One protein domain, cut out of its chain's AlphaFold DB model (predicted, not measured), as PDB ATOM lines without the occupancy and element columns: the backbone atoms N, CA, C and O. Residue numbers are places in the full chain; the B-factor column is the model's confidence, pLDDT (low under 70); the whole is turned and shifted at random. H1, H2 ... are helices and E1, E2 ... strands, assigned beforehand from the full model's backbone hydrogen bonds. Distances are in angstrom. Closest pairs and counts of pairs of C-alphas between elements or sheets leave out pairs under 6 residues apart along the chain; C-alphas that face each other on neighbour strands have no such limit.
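AT A GLANCE: This is residues 15 to 117 and 152 to 191 of the 269 residues of an uncharacterized protein of Parabacteroides johnsonii DSM 18315 (UniProt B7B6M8). With little regular structure, the domain is one long helix, H1, beside a two-stranded ribbon, E1 and E2, with a smaller ribbon, E3 and E4, and H3 toward the other end. The printed part has 143 residues, with three helices and four strands in the order E1 H1 H2 E2 E3 H3 E4; 49 residues are in named elements, class mixed, both sheets antiparallel. It is compact, radius of gyration of the C-alphas 15.9 A, spans 47 by 39 by 26 A.

IN THESE COORDINATES: E1, residues 25 to 29, begins at C-alpha 25 (92.779, 17.397, -12.801); E2 is residues 103 to 108. H1, residues 72 to 92, is 30.1 A long; H2 is 97 to 100. E3 is 152 to 154, H3 156 to 161, and E4, 169 to 172, ends at C-alpha 172 (71.220, 20.830, -5.253).

HOW THE PARTS SIT: E1 and E2 are antiparallel, N 26 and O 107 being 2.9 A apart. H1 and E2 are near each other, with 8 pairs of C-alphas within 10 A. H1 touches H2 only at the corner, the closest C-alphas, of Lys 91 and Arg 97, being 5.1 A apart. E3 and E4 are antiparallel, N 170 and O 153 being 2.8 A apart. In H1 and H3 every O i to N i+4 pair is within hydrogen-bond range; H2 is too short for one.

THE WHOLE: Residues 118 to 151 are cut out, a gap of 14.7 A between C-alphas 117 and 152. The link E1 to H1 is long, 42 residues. Residues 174 to 189 have pLDDT under 70.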
ATOM      1  N   ASP A  15      63.210  23.602 -19.654       89.38
ATOM      2  CA  ASP A  15      64.454  24.223 -20.083       89.38
ATOM      3  C   ASP A  15      65.387  23.157 -20.684       89.38
ATOM      4  O   ASP A  15      65.064  21.968 -20.705       89.38
ATOM      5  N   ASN A  16      66.531  23.605 -21.202       89.12
ATOM      6  CA  ASN A  16      67.585  22.738 -21.734       89.12
ATOM      7  C   ASN A  16      68.731  22.558 -20.724       89.12
ATOM      8  O   ASN A  16      69.873  22.352 -21.130       89.12
ATOM      9  N   MET A  17      68.463  22.732 -19.425       91.50
ATOM     10  CA  MET A  17      69.490  22.532 -18.409       91.50
ATOM     11  C   MET A  17      69.781  21.038 -18.275       91.50
ATOM     12  O   MET A  17      68.864  20.229 -18.146       91.50
ATOM     13  N   VAL A  18      71.061  20.689 -18.271       92.75
ATOM     14  CA  VAL A  18      71.557  19.330 -18.046       92.75
ATOM     15  C   VAL A  18      72.627  19.343 -16.963       92.75
ATOM     16  O   VAL A  18      73.239  20.374 -16.678       92.75
ATOM     17  N   LEU A  19      72.901  18.178 -16.387       92.25
ATOM     18  CA  LEU A  19      74.127  17.944 -15.638       92.25
ATOM     19  C   LEU A  19      75.298  17.976 -16.630       92.25
ATOM     20  O   LEU A  19      75.339  17.194 -17.588       92.25
ATOM     21  N   GLY A  20      76.234  18.888 -16.405       93.62
ATOM     22  CA  GLY A  20      77.369  19.111 -17.283       93.62
ATOM     23  C   GLY A  20      78.369  17.952 -17.295       93.62
ATOM     24  O   GLY A  20      78.269  16.958 -16.565       93.62
ATOM     25  N   ALA A  21      79.382  18.085 -18.142       95.44
ATOM     26  CA  ALA A  21      80.493  17.150 -18.206       95.44
ATOM     27  C   ALA A  21      81.667  17.645 -17.358       95.44
ATOM     28  O   ALA A  21      81.885  18.845 -17.210       95.44
ATOM     29  N   THR A  22      82.443  16.711 -16.814       95.38
ATOM     30  CA  THR A  22      83.572  17.012 -15.925       95.38
ATOM     31  C   THR A  22      84.912  16.656 -16.564       95.38
ATOM     32  O   THR A  22      85.031  15.633 -17.238       95.38
ATOM     33  N   ILE A  23      85.950  17.438 -16.261       95.19
ATOM     34  CA  ILE A  23      87.351  17.027 -16.417       95.19
ATOM     35  C   ILE A  23      88.019  17.048 -15.047       95.19
ATOM     36  O   ILE A  23      88.003  18.059 -14.346       95.19
ATOM     37  N   SER A  24      88.622  15.922 -14.672       95.75
ATOM     38  CA  SER A  24      89.377  15.815 -13.428       95.75
ATOM     39  C   SER A  24      90.825  16.202 -13.667       95.75
ATOM     40  O   SER A  24      91.442  15.766 -14.640       95.75
ATOM     41  N   TRP A  25      91.388  16.980 -12.753       97.25
ATOM     42  CA  TRP A  25      92.779  17.397 -12.801       97.25
ATOM     43  C   TRP A  25      93.349  17.582 -11.397       97.25
ATOM     44  O   TRP A  25      92.625  17.810 -10.426       97.25
ATOM     45  N   LYS A  26      94.667  17.489 -11.260       97.81
ATOM     46  CA  LYS A  26      95.363  17.771 -10.002       97.81
ATOM     47  C   LYS A  26      96.751  18.329 -10.260       97.81
ATOM     48  O   LYS A  26      97.387  18.015 -11.264       97.81
ATOM     49  N   SER A  27      97.222  19.117  -9.307       98.06
ATOM     50  CA  SER A  27      98.623  19.504  -9.195       98.06
ATOM     51  C   SER A  27      99.355  18.640  -8.173       98.06
ATOM     52  O   SER A  27      98.736  18.019  -7.302       98.06
ATOM     53  N   LYS A  28     100.685  18.659  -8.234       97.81
ATOM     54  CA  LYS A  28     101.556  18.117  -7.188       97.81
ATOM     55  C   LYS A  28     102.558  19.161  -6.711       97.81
ATOM     56  O   LYS A  28     102.793  20.161  -7.387       97.81
ATOM     57  N   VAL A  29     103.103  18.935  -5.519       98.31
ATOM     58  CA  VAL A  29     104.152  19.774  -4.929       98.31
ATOM     59  C   VAL A  29     105.511  19.307  -5.439       98.31
ATOM     60  O   VAL A  29     105.762  18.105  -5.513       98.31
ATOM     61  N   MET A  30     106.375  20.263  -5.752       98.25
ATOM     62  CA  MET A  30     107.724  20.065  -6.260       98.25
ATOM     63  C   MET A  30     108.761  20.568  -5.244       98.25
ATOM     64  O   MET A  30     108.458  21.471  -4.457       98.25
ATOM     65  N   PRO A  31     109.992  20.021  -5.245       97.62
ATOM     66  CA  PRO A  31     111.051  20.454  -4.326       97.62
ATOM     67  C   PRO A  31     111.515  21.903  -4.532       97.62
ATOM     68  O   PRO A  31     112.121  22.485  -3.638       97.62
ATOM     69  N   ALA A  32     111.250  22.476  -5.708       97.06
ATOM     70  CA  ALA A  32     111.635  23.827  -6.093       97.06
ATOM     71  C   ALA A  32     110.500  24.515  -6.864       97.06
ATOM     72  O   ALA A  32     109.503  23.886  -7.228       97.06
ATOM     73  N   GLU A  33     110.650  25.818  -7.103       97.75
ATOM     74  CA  GLU A  33     109.721  26.572  -7.939       97.75
ATOM     75  C   GLU A  33     109.724  26.052  -9.382       97.75
ATOM     76  O   GLU A  33     110.771  25.736  -9.947       97.75
ATOM     77  N   VAL A  34     108.535  25.979  -9.980       97.56
ATOM     78  CA  VAL A  34     108.332  25.525 -11.360       97.56
ATOM     79  C   VAL A  34     107.547  26.592 -12.107       97.56
ATOM     80  O   VAL A  34     106.531  27.078 -11.609       97.56
ATOM     81  N   SER A  35     108.000  26.982 -13.294       97.25
ATOM     82  CA  SER A  35     107.287  27.950 -14.128       97.25
ATOM     83  C   SER A  35     106.093  27.306 -14.839       97.25
ATOM     84  O   SER A  35     105.998  26.088 -14.976       97.25
ATOM     85  N   PHE A  36     105.149  28.130 -15.290       97.69
ATOM     86  CA  PHE A  36     104.057  27.681 -16.150       97.69
ATOM     87  C   PHE A  36     103.825  28.722 -17.245       97.69
ATOM     88  O   PHE A  36     103.783  29.912 -16.922       97.69
ATOM     89  N   PRO A  37     103.695  28.324 -18.522       97.69
ATOM     90  CA  PRO A  37     103.540  29.283 -19.607       97.69
ATOM     91  C   PRO A  37     102.258  30.105 -19.445       97.69
ATOM     92  O   PRO A  37     101.266  29.651 -18.875       97.69
ATOM     93  N   ARG A  38     102.262  31.320 -19.998       97.38
ATOM     94  CA  ARG A  38     101.021  32.067 -20.213       97.38
ATOM     95  C   ARG A  38     100.194  31.345 -21.279       97.38
ATOM     96  O   ARG A  38     100.740  30.869 -22.272       97.38
ATOM     97  N   CYS A  39      98.884  31.260 -21.077       97.94
ATOM     98  CA  CYS A  39      97.968  30.588 -21.997       97.94
ATOM     99  C   CYS A  39      96.987  31.604 -22.593       97.94
ATOM    100  O   CYS A  39      95.853  31.711 -22.140       97.94
ATOM    101  N   GLU A  40      97.413  32.358 -23.608       96.88
ATOM    102  CA  GLU A  40      96.578  33.389 -24.260       96.88
ATOM    103  C   GLU A  40      95.334  32.803 -24.955       96.88
ATOM    104  O   GLU A  40      94.298  33.450 -25.048       96.88
ATOM    105  N   TRP A  41      95.412  31.543 -25.391       97.44
ATOM    106  CA  TRP A  41      94.302  30.792 -25.991       97.44
ATOM    107  C   TRP A  41      93.235  30.348 -24.968       97.44
ATOM    108  O   TRP A  41      92.112  29.974 -25.333       97.44
ATOM    109  N   ALA A  42      93.588  30.348 -23.682       98.25
ATOM    110  CA  ALA A  42      92.741  29.883 -22.596       98.25
ATOM    111  C   ALA A  42      91.815  31.001 -22.089       98.25
ATOM    112  O   ALA A  42      91.881  32.146 -22.540       98.25
ATOM    113  N   ILE A  43      90.922  30.672 -21.153       98.19
ATOM    114  CA  ILE A  43      90.083  31.688 -20.508       98.19
ATOM    115  C   ILE A  43      90.982  32.593 -19.666       98.19
ATOM    116  O   ILE A  43      91.850  32.108 -18.943       98.19
ATOM    117  N   GLN A  44      90.782  33.904 -19.759       97.88
ATOM    118  CA  GLN A  44      91.556  34.868 -18.984       97.88
ATOM    119  C   GLN A  44      90.863  35.157 -17.649       97.88
ATOM    120  O   GLN A  44      89.642  35.294 -17.584       97.88
ATOM    121  N   PHE A  45      91.658  35.249 -16.586       98.19
ATOM    122  CA  PHE A  45      91.188  35.397 -15.211       98.19
ATOM    123  C   PHE A  45      91.761  36.649 -14.549       98.19
ATOM    124  O   PHE A  45      92.747  37.223 -15.006       98.19
ATOM    125  N   ASN A  46      91.135  37.049 -13.445       97.75
ATOM    126  CA  ASN A  46      91.642  38.056 -12.524       97.75
ATOM    127  C   ASN A  46      91.513  37.553 -11.071       97.75
ATOM    128  O   ASN A  46      91.034  36.443 -10.821       97.75
ATOM    129  N   ASP A  47      91.935  38.361 -10.096       97.62
ATOM    130  CA  ASP A  47      91.930  37.959  -8.682       97.62
ATOM    131  C   ASP A  47      90.519  37.708  -8.102       97.62
ATOM    132  O   ASP A  47      90.409  37.071  -7.051       97.62
ATOM    133  N   GLU A  48      89.457  38.183  -8.759       96.50
ATOM    134  CA  GLU A  48      88.059  37.982  -8.351       96.50
ATOM    135  C   GLU A  48      87.430  36.748  -9.017       96.50
ATOM    136  O   GLU A  48      86.720  35.980  -8.359       96.50
ATOM    137  N   SER A  49      87.721  36.530 -10.303       96.69
ATOM    138  CA  SER A  49      87.152  35.435 -11.094       96.69
ATOM    139  C   SER A  49      87.906  34.114 -10.947       96.69
ATOM    140  O   SER A  49      87.335  33.062 -11.230       96.69
ATOM    141  N   CYS A  50      89.166  34.139 -10.491       97.19
ATOM    142  CA  CYS A  50      89.951  32.922 -10.312       97.19
ATOM    143  C   CYS A  50      89.365  31.980  -9.248       97.19
ATOM    144  O   CYS A  50      88.739  32.383  -8.257       97.19
ATOM    145  N   GLU A  51      89.624  30.694  -9.454       96.44
ATOM    146  CA  GLU A  51      89.311  29.617  -8.529       96.44
ATOM    147  C   GLU A  51      90.598  29.167  -7.842       96.44
ATOM    148  O   GLU A  51      91.480  28.569  -8.457       96.44
ATOM    149  N   LYS A  52      90.719  29.471  -6.546       95.81
ATOM    150  CA  LYS A  52      91.920  29.200  -5.740       95.81
ATOM    151  C   LYS A  52      91.979  27.729  -5.339       95.81
ATOM    152  O   LYS A  52      91.662  27.364  -4.207       95.81
ATOM    153  N   VAL A  53      92.336  26.882  -6.293       95.25
ATOM    154  CA  VAL A  53      92.347  25.432  -6.128       95.25
ATOM    155  C   VAL A  53      93.637  24.814  -6.645       95.25
ATOM    156  O   VAL A  53      94.316  25.345  -7.518       95.25
ATOM    157  N   ILE A  54      93.944  23.631  -6.128       96.62
ATOM    158  CA  ILE A  54      95.095  22.819  -6.543       96.62
ATOM    159  C   ILE A  54      94.677  21.559  -7.313       96.62
ATOM    160  O   ILE A  54      95.536  20.767  -7.707       96.62
ATOM    161  N   SER A  55      93.372  21.352  -7.481       96.69
ATOM    162  CA  SER A  55      92.758  20.240  -8.196       96.69
ATOM    163  C   SER A  55      91.314  20.570  -8.576       96.69
ATOM    164  O   SER A  55      90.692  21.466  -8.002       96.69
ATOM    165  N   GLY A  56      90.779  19.799  -9.515       94.12
ATOM    166  CA  GLY A  56      89.372  19.769  -9.886       94.12
ATOM    167  C   GLY A  56      88.919  18.328 -10.088       94.12
ATOM    168  O   GLY A  56      89.684  17.469 -10.522       94.12
ATOM    169  N   SER A  57      87.676  18.040  -9.735       90.88
ATOM    170  CA  SER A  57      87.034  16.749 -10.002       90.88
ATOM    171  C   SER A  57      85.568  17.028 -10.313       90.88
ATOM    172  O   SER A  57      85.286  17.932 -11.086       90.88
ATOM    173  N   ASN A  58      84.630  16.329  -9.680       86.31
ATOM    174  CA  ASN A  58      83.195  16.368  -9.946       86.31
ATOM    175  C   ASN A  58      82.510  17.754  -9.903       86.31
ATOM    176  O   ASN A  58      81.359  17.824 -10.310       86.31
ATOM    177  N   TRP A  59      83.174  18.816  -9.438       90.12
ATOM    178  CA  TRP A  59      82.670  20.198  -9.435       90.12
ATOM    179  C   TRP A  59      83.244  21.078 -10.560       90.12
ATOM    180  O   TRP A  59      82.786  22.200 -10.759       90.12
ATOM    181  N   TRP A  60      84.274  20.597 -11.264       94.69
ATOM    182  CA  TRP A  60      84.868  21.268 -12.420       94.69
ATOM    183  C   TRP A  60      84.117  20.821 -13.667       94.69
ATOM    184  O   TRP A  60      84.470  19.842 -14.330       94.69
ATOM    185  N   GLU A  61      82.985  21.468 -13.896       95.25
ATOM    186  CA  GLU A  61      81.922  20.959 -14.744       95.25
ATOM    187  C   GLU A  61      81.316  22.066 -15.578       95.25
ATOM    188  O   GLU A  61      81.005  23.129 -15.052       95.25
ATOM    189  N   SER A  62      81.146  21.792 -16.868       95.94
ATOM    190  CA  SER A  62      80.654  22.749 -17.851       95.94
ATOM    191  C   SER A  62      79.682  22.087 -18.821       95.94
ATOM    192  O   SER A  62      79.436  20.882 -18.761       95.94
ATOM    193  N   GLY A  63      79.129  22.874 -19.738       95.88
ATOM    194  CA  GLY A  63      78.207  22.376 -20.745       95.88
ATOM    195  C   GLY A  63      76.757  22.311 -20.275       95.88
ATOM    196  O   GLY A  63      75.974  21.613 -20.900       95.88
ATOM    197  N   PHE A  64      76.370  23.012 -19.204       95.00
ATOM    198  CA  PHE A  64      75.035  22.893 -18.589       95.00
ATOM    199  C   PHE A  64      73.854  23.196 -19.525       95.00
ATOM    200  O   PHE A  64      72.721  22.862 -19.201       95.00
ATOM    201  N   ARG A  65      74.094  23.850 -20.667       93.62
ATOM    202  CA  ARG A  65      73.077  24.187 -21.680       93.62
ATOM    203  C   ARG A  65      73.406  23.646 -23.073       93.62
ATOM    204  O   ARG A  65      72.735  24.001 -24.038       93.62
ATOM    205  N   TYR A  66      74.447  22.826 -23.163       94.94
ATOM    206  CA  TYR A  66      74.958  22.258 -24.403       94.94
ATOM    207  C   TYR A  66      74.488  20.814 -24.576       94.94
ATOM    208  O   TYR A  66      74.214  20.107 -23.596       94.94
ATOM    209  N   ASP A  67      74.428  20.346 -25.822       94.31
ATOM    210  CA  ASP A  67      74.110  18.954 -26.112       94.31
ATOM    211  C   ASP A  67      75.304  18.068 -25.726       94.31
ATOM    212  O   ASP A  67      76.352  18.064 -26.367       94.31
ATOM    213  N   GLN A  68      75.145  17.263 -24.674       93.62
ATOM    214  CA  GLN A  68      76.226  16.426 -24.131       93.62
ATOM    215  C   GLN A  68      76.743  15.350 -25.109       93.62
ATOM    216  O   GLN A  68      77.791  14.728 -24.884       93.62
ATOM    217  N   VAL A  69      75.997  15.069 -26.178       93.44
ATOM    218  CA  VAL A  69      76.390  14.124 -27.224       93.44
ATOM    219  C   VAL A  69      77.077  14.865 -28.360       93.44
ATOM    220  O   VAL A  69      78.209  14.512 -28.684       93.44
ATOM    221  N   ASN A  70      76.410  15.865 -28.932       95.44
ATOM    222  CA  ASN A  70      76.856  16.531 -30.156       95.44
ATOM    223  C   ASN A  70      77.936  17.594 -29.899       95.44
ATOM    224  O   ASN A  70      78.850  17.732 -30.708       95.44
ATOM    225  N   ASP A  71      77.897  18.264 -28.746       95.81
ATOM    226  CA  ASP A  71      78.837  19.332 -28.374       95.81
ATOM    227  C   ASP A  71      79.940  18.835 -27.425       95.81
ATOM    228  O   ASP A  71      80.653  19.620 -26.800       95.81
ATOM    229  N   ALA A  72      80.097  17.516 -27.293       94.81
ATOM    230  CA  ALA A  72      80.974  16.897 -26.301       94.81
ATOM    231  C   ALA A  72      82.418  17.417 -26.348       94.81
ATOM    232  O   ALA A  72      83.019  17.664 -25.300       94.81
ATOM    233  N   GLU A  73      82.958  17.607 -27.552       95.81
ATOM    234  CA  GLU A  73      84.338  18.061 -27.708       95.81
ATOM    235  C   GLU A  73      84.482  19.558 -27.448       95.81
ATOM    236  O   GLU A  73      85.475  19.965 -26.855       95.81
ATOM    237  N   TYR A  74      83.460  20.359 -27.766       96.62
ATOM    238  CA  TYR A  74      83.426  21.765 -27.367       96.62
ATOM    239  C   TYR A  74      83.432  21.899 -25.841       96.62
ATOM    240  O   TYR A  74      84.267  22.615 -25.293       96.62
ATOM    241  N   ILE A  75      82.560  21.158 -25.145       96.94
ATOM    242  CA  ILE A  75      82.476  21.181 -23.677       96.94
ATOM    243  C   ILE A  75      83.818  20.772 -23.055       96.94
ATOM    244  O   ILE A  75      84.313  21.418 -22.129       96.94
ATOM    245  N   ARG A  76      84.435  19.704 -23.579       96.94
ATOM    246  CA  ARG A  76      85.753  19.229 -23.141       96.94
ATOM    247  C   ARG A  76      86.833  20.295 -23.343       96.94
ATOM    248  O   ARG A  76      87.591  20.586 -22.419       96.94
ATOM    249  N   ASP A  77      86.903  20.876 -24.534       97.62
ATOM    250  CA  ASP A  77      87.943  21.841 -24.881       97.62
ATOM    251  C   ASP A  77      87.753  23.160 -24.121       97.62
ATOM    252  O   ASP A  77      88.729  23.776 -23.685       97.62
ATOM    253  N   TYR A  78      86.507  23.559 -23.855       97.81
ATOM    254  CA  TYR A  78      86.199  24.681 -22.975       97.81
ATOM    255  C   TYR A  78      86.678  24.430 -21.537       97.81
ATOM    256  O   TYR A  78      87.325  25.294 -20.943       97.81
ATOM    257  N   LEU A  79      86.473  23.223 -20.999       97.75
ATOM    258  CA  LEU A  79      87.017  22.841 -19.691       97.75
ATOM    259  C   LEU A  79      88.548  22.899 -19.665       97.75
ATOM    260  O   LEU A  79      89.108  23.390 -18.685       97.75
ATOM    261  N   PHE A  80      89.241  22.488 -20.734       97.88
ATOM    262  CA  PHE A  80      90.689  22.700 -20.829       97.88
ATOM    263  C   PHE A  80      91.038  24.186 -20.771       97.88
ATOM    264  O   PHE A  80      91.889  24.581 -19.975       97.88
ATOM    265  N   ARG A  81      90.352  25.036 -21.540       98.19
ATOM    266  CA  ARG A  81      90.582  26.488 -21.507       98.19
ATOM    267  C   ARG A  81      90.331  27.080 -20.118       98.19
ATOM    268  O   ARG A  81      91.082  27.960 -19.705       98.19
ATOM    269  N   ALA A  82      89.344  26.589 -19.371       98.06
ATOM    270  CA  ALA A  82      89.104  27.010 -17.992       98.06
ATOM    271  C   ALA A  82      90.228  26.570 -17.038       98.06
ATOM    272  O   ALA A  82      90.723  27.377 -16.252       98.06
ATOM    273  N   ILE A  83      90.671  25.310 -17.126       97.88
ATOM    274  CA  ILE A  83      91.724  24.747 -16.264       97.88
ATOM    275  C   ILE A  83      93.069  25.430 -16.530       97.88
ATOM    276  O   ILE A  83      93.685  25.960 -15.605       97.88
ATOM    277  N   TYR A  84      93.509  25.449 -17.791       98.19
ATOM    278  CA  TYR A  84      94.777  26.060 -18.188       98.19
ATOM    279  C   TYR A  84      94.780  27.564 -17.936       98.19
ATOM    280  O   TYR A  84      95.780  28.093 -17.460       98.19
ATOM    281  N   GLY A  85      93.661  28.239 -18.201       98.25
ATOM    282  CA  GLY A  85      93.509  29.668 -17.955       98.25
ATOM    283  C   GLY A  85      93.636  30.018 -16.477       98.25
ATOM    284  O   GLY A  85      94.453  30.859 -16.099       98.25
ATOM    285  N   ASN A  86      92.891  29.310 -15.622       98.25
ATOM    286  CA  ASN A  86      92.928  29.536 -14.181       98.25
ATOM    287  C   ASN A  86      94.318  29.219 -13.612       98.25
ATOM    288  O   ASN A  86      94.867  30.004 -12.843       98.25
ATOM    289  N   TRP A  87      94.928  28.103 -14.032       98.25
ATOM    290  CA  TRP A  87      96.270  27.722 -13.586       98.25
ATOM    291  C   TRP A  87      97.346  28.710 -14.053       98.25
ATOM    292  O   TRP A  87      98.196  29.109 -13.256       98.25
ATOM    293  N   ALA A  88      97.287  29.168 -15.308       98.38
ATOM    294  CA  ALA A  88      98.204  30.174 -15.834       98.38
ATOM    295  C   ALA A  88      98.119  31.485 -15.047       98.38
ATOM    296  O   ALA A  88      99.160  32.031 -14.679       98.38
ATOM    297  N   PHE A  89      96.907  31.950 -14.730       98.56
ATOM    298  CA  PHE A  89      96.716  33.150 -13.919       98.56
ATOM    299  C   PHE A  89      97.264  32.975 -12.496       98.56
ATOM    300  O   PHE A  89      98.041  33.811 -12.032       98.56
ATOM    301  N   LEU A  90      96.931  31.865 -11.823       98.31
ATOM    302  CA  LEU A  90      97.425  31.566 -10.472       98.31
ATOM    303  C   LEU A  90      98.956  31.508 -10.409       98.31
ATOM    304  O   LEU A  90      99.538  31.970  -9.432       98.31
ATOM    305  N   LYS A  91      99.612  30.963 -11.439       97.81
ATOM    306  CA  LYS A  91     101.075  30.822 -11.493       97.81
ATOM    307  C   LYS A  91     101.806  32.117 -11.842       97.81
ATOM    308  O   LYS A  91     102.914  32.314 -11.350       97.81
ATOM    309  N   ASN A  92     101.224  32.968 -12.686       97.44
ATOM    310  CA  ASN A  92     101.943  34.098 -13.281       97.44
ATOM    311  C   ASN A  92     101.544  35.459 -12.696       97.44
ATOM    312  O   ASN A  92     102.419  36.249 -12.344       97.44
ATOM    313  N   ASP A  93     100.245  35.731 -12.569       97.25
ATOM    314  CA  ASP A  93      99.738  37.101 -12.390       97.25
ATOM    315  C   ASP A  93      98.982  37.317 -11.082       97.25
ATOM    316  O   ASP A  93      98.923  38.440 -10.584       97.25
ATOM    317  N   SER A  94      98.436  36.251 -10.498       97.44
ATOM    318  CA  SER A  94      97.649  36.363  -9.278       97.44
ATOM    319  C   SER A  94      98.473  36.875  -8.099       97.44
ATOM    320  O   SER A  94      99.643  36.515  -7.909       97.44
ATOM    321  N   LYS A  95      97.816  37.619  -7.200       97.44
ATOM    322  CA  LYS A  95      98.395  37.975  -5.895       97.44
ATOM    323  C   LYS A  95      98.763  36.760  -5.033       97.44
ATOM    324  O   LYS A  95      99.594  36.886  -4.137       97.44
ATOM    325  N   PHE A  96      98.200  35.584  -5.330       95.75
ATOM    326  CA  PHE A  96      98.479  34.326  -4.629       95.75
ATOM    327  C   PHE A  96      99.637  33.521  -5.237       95.75
ATOM    328  O   PHE A  96      99.937  32.440  -4.741       95.75
ATOM    329  N   ARG A  97     100.330  34.011  -6.279       96.81
ATOM    330  CA  ARG A  97     101.330  33.226  -7.039       96.81
ATOM    331  C   ARG A  97     102.392  32.511  -6.203       96.81
ATOM    332  O   ARG A  97     102.827  31.422  -6.565       96.81
ATOM    333  N   LYS A  98     102.779  33.088  -5.060       97.06
ATOM    334  CA  LYS A  98     103.752  32.483  -4.137       97.06
ATOM    335  C   LYS A  98     103.256  31.154  -3.558       97.06
ATOM    336  O   LYS A  98     104.050  30.239  -3.396       97.06
ATOM    337  N   GLU A  99     101.953  31.019  -3.313       97.00
ATOM    338  CA  GLU A  99     101.326  29.786  -2.808       97.00
ATOM    339  C   GLU A  99     101.329  28.654  -3.850       97.00
ATOM    340  O   GLU A  99     101.255  27.475  -3.502       97.00
ATOM    341  N   TYR A 100     101.444  29.006  -5.133       97.94
ATOM    342  CA  TYR A 100     101.451  28.070  -6.258       97.94
ATOM    343  C   TYR A 100     102.849  27.890  -6.871       97.94
ATOM    344  O   TYR A 100     103.004  27.108  -7.810       97.94
ATOM    345  N   ALA A 101     103.881  28.582  -6.374       97.50
ATOM    346  CA  ALA A 101     105.201  28.657  -7.008       97.50
ATOM    347  C   ALA A 101     105.871  27.282  -7.162       97.50
ATOM    348  O   ALA A 101     106.356  26.949  -8.243       97.50
ATOM    349  N   ASN A 102     105.788  26.432  -6.138       97.69
ATOM    350  CA  ASN A 102     106.348  25.078  -6.123       97.69
ATOM    351  C   ASN A 102     105.344  23.987  -6.531       97.69
ATOM    352  O   ASN A 102     105.478  22.837  -6.119       97.69
ATOM    353  N   ARG A 103     104.305  24.326  -7.302       97.88
ATOM    354  CA  ARG A 103     103.334  23.351  -7.815       97.88
ATOM    355  C   ARG A 103     103.378  23.244  -9.328       97.88
ATOM    356  O   ARG A 103     103.443  24.262 -10.020       97.88
ATOM    357  N   GLU A 104     103.249  22.019  -9.827       96.62
ATOM    358  CA  GLU A 104     103.060  21.725 -11.250       96.62
ATOM    359  C   GLU A 104     101.735  21.000 -11.490       96.62
ATOM    360  O   GLU A 104     101.244  20.282 -10.613       96.62
ATOM    361  N   LEU A 105     101.152  21.200 -12.672       95.94
ATOM    362  CA  LEU A 105      99.989  20.439 -13.117       95.94
ATOM    363  C   LEU A 105     100.446  18.999 -13.405       95.94
ATOM    364  O   LEU A 105     101.311  18.794 -14.248       95.94
ATOM    365  N   ASP A 106      99.901  18.023 -12.679       95.94
ATOM    366  CA  ASP A 106     100.403  16.640 -12.667       95.94
ATOM    367  C   ASP A 106      99.569  15.713 -13.549       95.94
ATOM    368  O   ASP A 106     100.091  14.954 -14.361       95.94
ATOM    369  N   MET A 107      98.249  15.769 -13.387       94.81
ATOM    370  CA  MET A 107      97.326  14.908 -14.115       94.81
ATOM    371  C   MET A 107      96.113  15.708 -14.549       94.81
ATOM    372  O   MET A 107      95.603  16.533 -13.790       94.81
ATOM    373  N   MET A 108      95.642  15.411 -15.754       95.31
ATOM    374  CA  MET A 108      94.366  15.862 -16.280       95.31
ATOM    375  C   MET A 108      93.770  14.759 -17.154       95.31
ATOM    376  O   MET A 108      94.461  14.175 -17.991       95.31
ATOM    377  N   THR A 109      92.489  14.457 -16.964       94.44
ATOM    378  CA  THR A 109      91.776  13.503 -17.817       94.44
ATOM    379  C   THR A 109      91.492  14.133 -19.176       94.44
ATOM    380  O   THR A 109      90.989  15.251 -19.237       94.44
ATOM    381  N   TYR A 110      91.755  13.410 -20.262       90.94
ATOM    382  CA  TYR A 110      91.553  13.913 -21.626       90.94
ATOM    383  C   TYR A 110      90.212  13.502 -22.257       90.94
ATOM    384  O   TYR A 110      89.919  13.889 -23.382       90.94
ATOM    385  N   ILE A 111      89.388  12.732 -21.541       92.06
ATOM    386  CA  ILE A 111      88.017  12.385 -21.936       92.06
ATOM    387  C   ILE A 111      87.068  13.040 -20.939       92.06
ATOM    388  O   ILE A 111      87.233  12.871 -19.729       92.06
ATOM    389  N   ALA A 112      86.072  13.770 -21.441       92.25
ATOM    390  CA  ALA A 112      85.065  14.393 -20.595       92.25
ATOM    391  C   ALA A 112      84.178  13.329 -19.925       92.25
ATOM    392  O   ALA A 112      83.567  12.479 -20.578       92.25
ATOM    393  N   GLY A 113      84.076  13.404 -18.601       92.75
ATOM    394  CA  GLY A 113      83.151  12.612 -17.805       92.75
ATOM    395  C   GLY A 113      81.727  13.121 -17.986       92.75
ATOM    396  O   GLY A 113      81.258  13.929 -17.187       92.75
ATOM    397  N   LYS A 114      81.041  12.656 -19.033       90.69
ATOM    398  CA  LYS A 114      79.634  12.995 -19.304       90.69
ATOM    399  C   LYS A 114      78.751  12.520 -18.156       90.69
ATOM    400  O   LYS A 114      78.904  11.378 -17.726       90.69
ATOM    401  N   ARG A 115      77.820  13.340 -17.672       90.25
ATOM    402  CA  ARG A 115      76.805  12.919 -16.684       90.25
ATOM    403  C   ARG A 115      75.492  12.530 -17.333       90.25
ATOM    404  O   ARG A 115      74.821  11.625 -16.843       90.25
ATOM    405  N   GLU A 116      75.176  13.172 -18.448       88.50
ATOM    406  CA  GLU A 116      73.966  12.933 -19.215       88.50
ATOM    407  C   GLU A 116      74.254  12.536 -20.653       88.50
ATOM    408  O   GLU A 116      75.330  12.764 -21.203       88.50
ATOM    409  N   SER A 117      73.260  11.879 -21.236       88.12
ATOM    410  CA  SER A 117      73.206  11.526 -22.647       88.12
ATOM    411  C   SER A 117      71.743  11.233 -22.997       88.12
ATOM    412  O   SER A 117      70.826  11.753 -22.356       88.12
ATOM    413  N   HIS A 152      73.288  18.935 -10.449       89.00
ATOM    414  CA  HIS A 152      74.380  19.870 -10.639       89.00
ATOM    415  C   HIS A 152      73.883  21.122 -11.355       89.00
ATOM    416  O   HIS A 152      73.174  21.039 -12.355       89.00
ATOM    417  N   PHE A 153      74.275  22.276 -10.828       90.25
ATOM    418  CA  PHE A 153      73.950  23.590 -11.366       90.25
ATOM    419  C   PHE A 153      75.193  24.473 -11.349       90.25
ATOM    420  O   PHE A 153      76.038  24.296 -10.468       90.25
ATOM    421  N   PRO A 154      75.313  25.455 -12.252       92.12
ATOM    422  CA  PRO A 154      76.378  26.441 -12.154       92.12
ATOM    423  C   PRO A 154      76.304  27.209 -10.828       92.12
ATOM    424  O   PRO A 154      75.222  27.528 -10.326       92.12
ATOM    425  N   THR A 155      77.460  27.513 -10.236       90.50
ATOM    426  CA  THR A 155      77.491  28.369  -9.039       90.50
ATOM    427  C   THR A 155      77.102  29.811  -9.393       90.50
ATOM    428  O   THR A 155      77.514  30.301 -10.445       90.50
ATOM    429  N   PRO A 156      76.419  30.556  -8.498       90.50
ATOM    430  CA  PRO A 156      76.094  31.963  -8.747       90.50
ATOM    431  C   PRO A 156      77.321  32.835  -9.053       90.50
ATOM    432  O   PRO A 156      77.263  33.691  -9.931       90.50
ATOM    433  N   LYS A 157      78.454  32.585  -8.375       91.38
ATOM    434  CA  LYS A 157      79.729  33.272  -8.645       91.38
ATOM    435  C   LYS A 157      80.195  33.015 -10.079       91.38
ATOM    436  O   LYS A 157      80.580  33.946 -10.775       91.38
ATOM    437  N   ASN A 158      80.177  31.760 -10.518       94.56
ATOM    438  CA  ASN A 158      80.668  31.411 -11.841       94.56
ATOM    439  C   ASN A 158      79.726  31.916 -12.944       94.56
ATOM    440  O   ASN A 158      80.222  32.480 -13.907       94.56
ATOM    441  N   THR A 159      78.403  31.871 -12.746       94.94
ATOM    442  CA  THR A 159      77.437  32.541 -13.640       94.94
ATOM    443  C   THR A 159      77.660  34.053 -13.717       94.94
ATOM    444  O   THR A 159      77.518  34.628 -14.790       94.94
ATOM    445  N   PHE A 160      78.028  34.717 -12.614       95.75
ATOM    446  CA  PHE A 160      78.309  36.157 -12.632       95.75
ATOM    447  C   PHE A 160      79.514  36.507 -13.522       95.75
ATOM    448  O   PHE A 160      79.442  37.457 -14.297       95.75
ATOM    449  N   PHE A 161      80.607  35.744 -13.431       97.19
ATOM    450  CA  PHE A 161      81.825  36.015 -14.206       97.19
ATOM    451  C   PHE A 161      81.820  35.408 -15.617       97.19
ATOM    452  O   PHE A 161      82.475  35.943 -16.507       97.19
ATOM    453  N   PHE A 162      81.102  34.303 -15.822       96.62
ATOM    454  CA  PHE A 162      81.109  33.506 -17.053       96.62
ATOM    455  C   PHE A 162      79.677  33.117 -17.465       96.62
ATOM    456  O   PHE A 162      79.347  31.931 -17.528       96.62
ATOM    457  N   PRO A 163      78.787  34.095 -17.713       95.50
ATOM    458  CA  PRO A 163      77.377  33.819 -17.971       95.50
ATOM    459  C   PRO A 163      77.188  32.956 -19.226       95.50
ATOM    460  O   PRO A 163      77.593  33.350 -20.319       95.50
ATOM    461  N   GLY A 164      76.544  31.794 -19.066       92.62
ATOM    462  CA  GLY A 164      76.271  30.842 -20.152       92.62
ATOM    463  C   GLY A 164      77.445  29.934 -20.533       92.62
ATOM    464  O   GLY A 164      77.276  29.037 -21.355       92.62
ATOM    465  N   GLU A 165      78.607  30.149 -19.924       94.94
ATOM    466  CA  GLU A 165      79.845  29.410 -20.161       94.94
ATOM    467  C   GLU A 165      80.455  28.989 -18.815       94.94
ATOM    468  O   GLU A 165      81.658  29.095 -18.553       94.94
ATOM    469  N   GLU A 166      79.597  28.556 -17.898       96.56
ATOM    470  CA  GLU A 166      80.011  28.179 -16.558       96.56
ATOM    471  C   GLU A 166      80.826  26.880 -16.560       96.56
ATOM    472  O   GLU A 166      80.561  25.955 -17.326       96.56
ATOM    473  N   PHE A 167      81.817  26.793 -15.677       96.31
ATOM    474  CA  PHE A 167      82.711  25.644 -15.499       96.31
ATOM    475  C   PHE A 167      82.882  25.221 -14.028       96.31
ATOM    476  O   PHE A 167      83.703  24.351 -13.730       96.31
ATOM    477  N   ILE A 168      82.131  25.830 -13.103       94.81
ATOM    478  CA  ILE A 168      82.090  25.432 -11.690       94.81
ATOM    479  C   ILE A 168      80.650  25.122 -11.293       94.81
ATOM    480  O   ILE A 168      79.801  26.021 -11.275       94.81
ATOM    481  N   SER A 169      80.400  23.865 -10.918       91.44
ATOM    482  CA  SER A 169      79.109  23.421 -10.397       91.44
ATOM    483  C   SER A 169      79.020  23.500  -8.873       91.44
ATOM    484  O   SER A 169      79.997  23.370  -8.132       91.44
ATOM    485  N   THR A 170      77.792  23.681  -8.405       86.69
ATOM    486  CA  THR A 170      77.321  23.290  -7.078       86.69
ATOM    487  C   THR A 170      76.275  22.200  -7.242       86.69
ATOM    488  O   THR A 170      75.678  22.046  -8.308       86.69
ATOM    489  N   MET A 171      76.011  21.481  -6.161       79.56
ATOM    490  CA  MET A 171      74.931  20.512  -6.110       79.56
ATOM    491  C   MET A 171      73.694  21.069  -5.406       79.56
ATOM    492  O   MET A 171      73.793  21.885  -4.486       79.56
ATOM    493  N   LYS A 172      72.529  20.612  -5.854       75.06
ATOM    494  CA  LYS A 172      71.220  20.830  -5.253       75.06
ATOM    495  C   LYS A 172      70.646  19.465  -4.889       75.06
ATOM    496  O   LYS A 172      70.414  18.622  -5.755       75.06
ATOM    497  N   HIS A 173      70.408  19.290  -3.597       72.31
ATOM    498  CA  HIS A 173      69.665  18.164  -3.041       72.31
ATOM    499  C   HIS A 173      68.234  18.601  -2.719       72.31
ATOM    500  O   HIS A 173      67.941  19.796  -2.685       72.31
ATOM    501  N   TYR A 174      67.357  17.645  -2.408       65.06
ATOM    502  CA  TYR A 174      65.969  17.922  -2.019       65.06
ATOM    503  C   TYR A 174      65.827  18.795  -0.759       65.06
ATOM    504  O   TYR A 174      64.779  19.389  -0.530       65.06
ATOM    505  N   PHE A 175      66.881  18.885   0.054       62.44
ATOM    506  CA  PHE A 175      66.880  19.554   1.357       62.44
ATOM    507  C   PHE A 175      67.762  20.813   1.427       62.44
ATOM    508  O   PHE A 175      67.895  21.389   2.506       62.44
ATOM    509  N   ASN A 176      68.392  21.224   0.320       61.84
ATOM    510  CA  ASN A 176      69.263  22.402   0.281       61.84
ATOM    511  C   ASN A 176      68.779  23.407  -0.769       61.84
ATOM    512  O   ASN A 176      68.511  23.041  -1.916       61.84
ATOM    513  N   ASP A 177      68.777  24.686  -0.399       62.44
ATOM    514  CA  ASP A 177      68.581  25.776  -1.352       62.44
ATOM    515  C   ASP A 177      69.745  25.837  -2.349       62.44
ATOM    516  O   ASP A 177      70.896  25.503  -2.030       62.44
ATOM    517  N   LEU A 178      69.446  26.289  -3.570       59.22
ATOM    518  CA  LEU A 178      70.443  26.470  -4.621       59.22
ATOM    519  C   LEU A 178      71.544  27.426  -4.130       59.22
ATOM    520  O   LEU A 178      71.264  28.554  -3.738       59.22
ATOM    521  N   GLY A 179      72.800  26.977  -4.167       50.53
ATOM    522  CA  GLY A 179      73.941  27.774  -3.710       50.53
ATOM    523  C   GLY A 179      74.312  27.588  -2.239       50.53
ATOM    524  O   GLY A 179      75.246  28.241  -1.780       50.53
ATOM    525  N   THR A 180      73.661  26.676  -1.507       57.28
ATOM    526  CA  THR A 180      74.147  26.254  -0.186       57.28
ATOM    527  C   THR A 180      75.444  25.450  -0.375       57.28
ATOM    528  O   THR A 180      75.385  24.356  -0.937       57.28
ATOM    529  N   PRO A 181      76.618  25.917   0.096       51.47
ATOM    530  CA  PRO A 181      77.913  25.274  -0.156       51.47
ATOM    531  C   PRO A 181      78.132  24.039   0.736       51.47
ATOM    532  O   PRO A 181      79.219  23.806   1.267       51.47
ATOM    533  N   ARG A 182      77.084  23.244   0.970       58.41
ATOM    534  CA  ARG A 182      77.179  22.014   1.751       58.41
ATOM    535  C   ARG A 182      77.547  20.882   0.831       58.41
ATOM    536  O   ARG A 182      76.708  20.406   0.085       58.41
ATOM    537  N   ARG A 183      78.810  20.468   0.929       56.03
ATOM    538  CA  ARG A 183      79.417  19.418   0.109       56.03
ATOM    539  C   ARG A 183      79.065  17.988   0.537       56.03
ATOM    540  O   ARG A 183      79.342  17.054  -0.203       56.03
ATOM    541  N   TYR A 184      78.462  17.823   1.711       62.03
ATOM    542  CA  TYR A 184      78.074  16.526   2.256       62.03
ATOM    543  C   TYR A 184      76.714  16.632   2.944       62.03
ATOM    544  O   TYR A 184      76.414  17.653   3.575       62.03
ATOM    545  N   LEU A 185      75.904  15.581   2.802       63.97
ATOM    546  CA  LEU A 185      74.666  15.423   3.559       63.97
ATOM    547  C   LEU A 185      75.033  15.106   5.014       63.97
ATOM    548  O   LEU A 185      76.045  14.453   5.271       63.97
ATOM    549  N   ARG A 186      74.219  15.560   5.961       69.31
ATOM    550  CA  ARG A 186      74.251  15.022   7.325       69.31
ATOM    551  C   ARG A 186      73.567  13.652   7.357       69.31
ATOM    552  O   ARG A 186      72.782  13.343   6.464       69.31
ATOM    553  N   ASP A 187      73.810  12.870   8.402       69.75
ATOM    554  CA  ASP A 187      73.230  11.527   8.545       69.75
ATOM    555  C   ASP A 187      71.689  11.536   8.515       69.75
ATOM    556  O   ASP A 187      71.079  10.653   7.922       69.75
ATOM    557  N   ASP A 188      71.053  12.584   9.057       69.81
ATOM    558  CA  ASP A 188      69.595  12.800   9.021       69.81
ATOM    559  C   ASP A 188      69.049  13.150   7.623       69.81
ATOM    560  O   ASP A 188      67.840  13.278   7.438       69.81
ATOM    561  N   GLN A 189      69.934  13.344   6.643       69.75
ATOM    562  CA  GLN A 189      69.623  13.796   5.285       69.75
ATOM    563  C   GLN A 189      69.983  12.755   4.216       69.75
ATOM    564  O   GLN A 189      69.821  13.023   3.026       69.75
ATOM    565  N   VAL A 190      70.501  11.588   4.611       70.12
ATOM    566  CA  VAL A 190      70.731  10.472   3.691       70.12
ATOM    567  C   VAL A 190      69.387   9.774   3.464       70.12
ATOM    568  O   VAL A 190      68.827   9.237   4.421       70.12
ATOM    569  N   PRO A 191      68.831   9.780   2.238       70.00
ATOM    570  CA  PRO A 191      67.568   9.107   1.988       70.00
ATOM    571  C   PRO A 191      67.729   7.591   2.169       70.00
ATOM    572  O   PRO A 191      68.816   7.051   1.922       70.00
TER     573      PRO A 191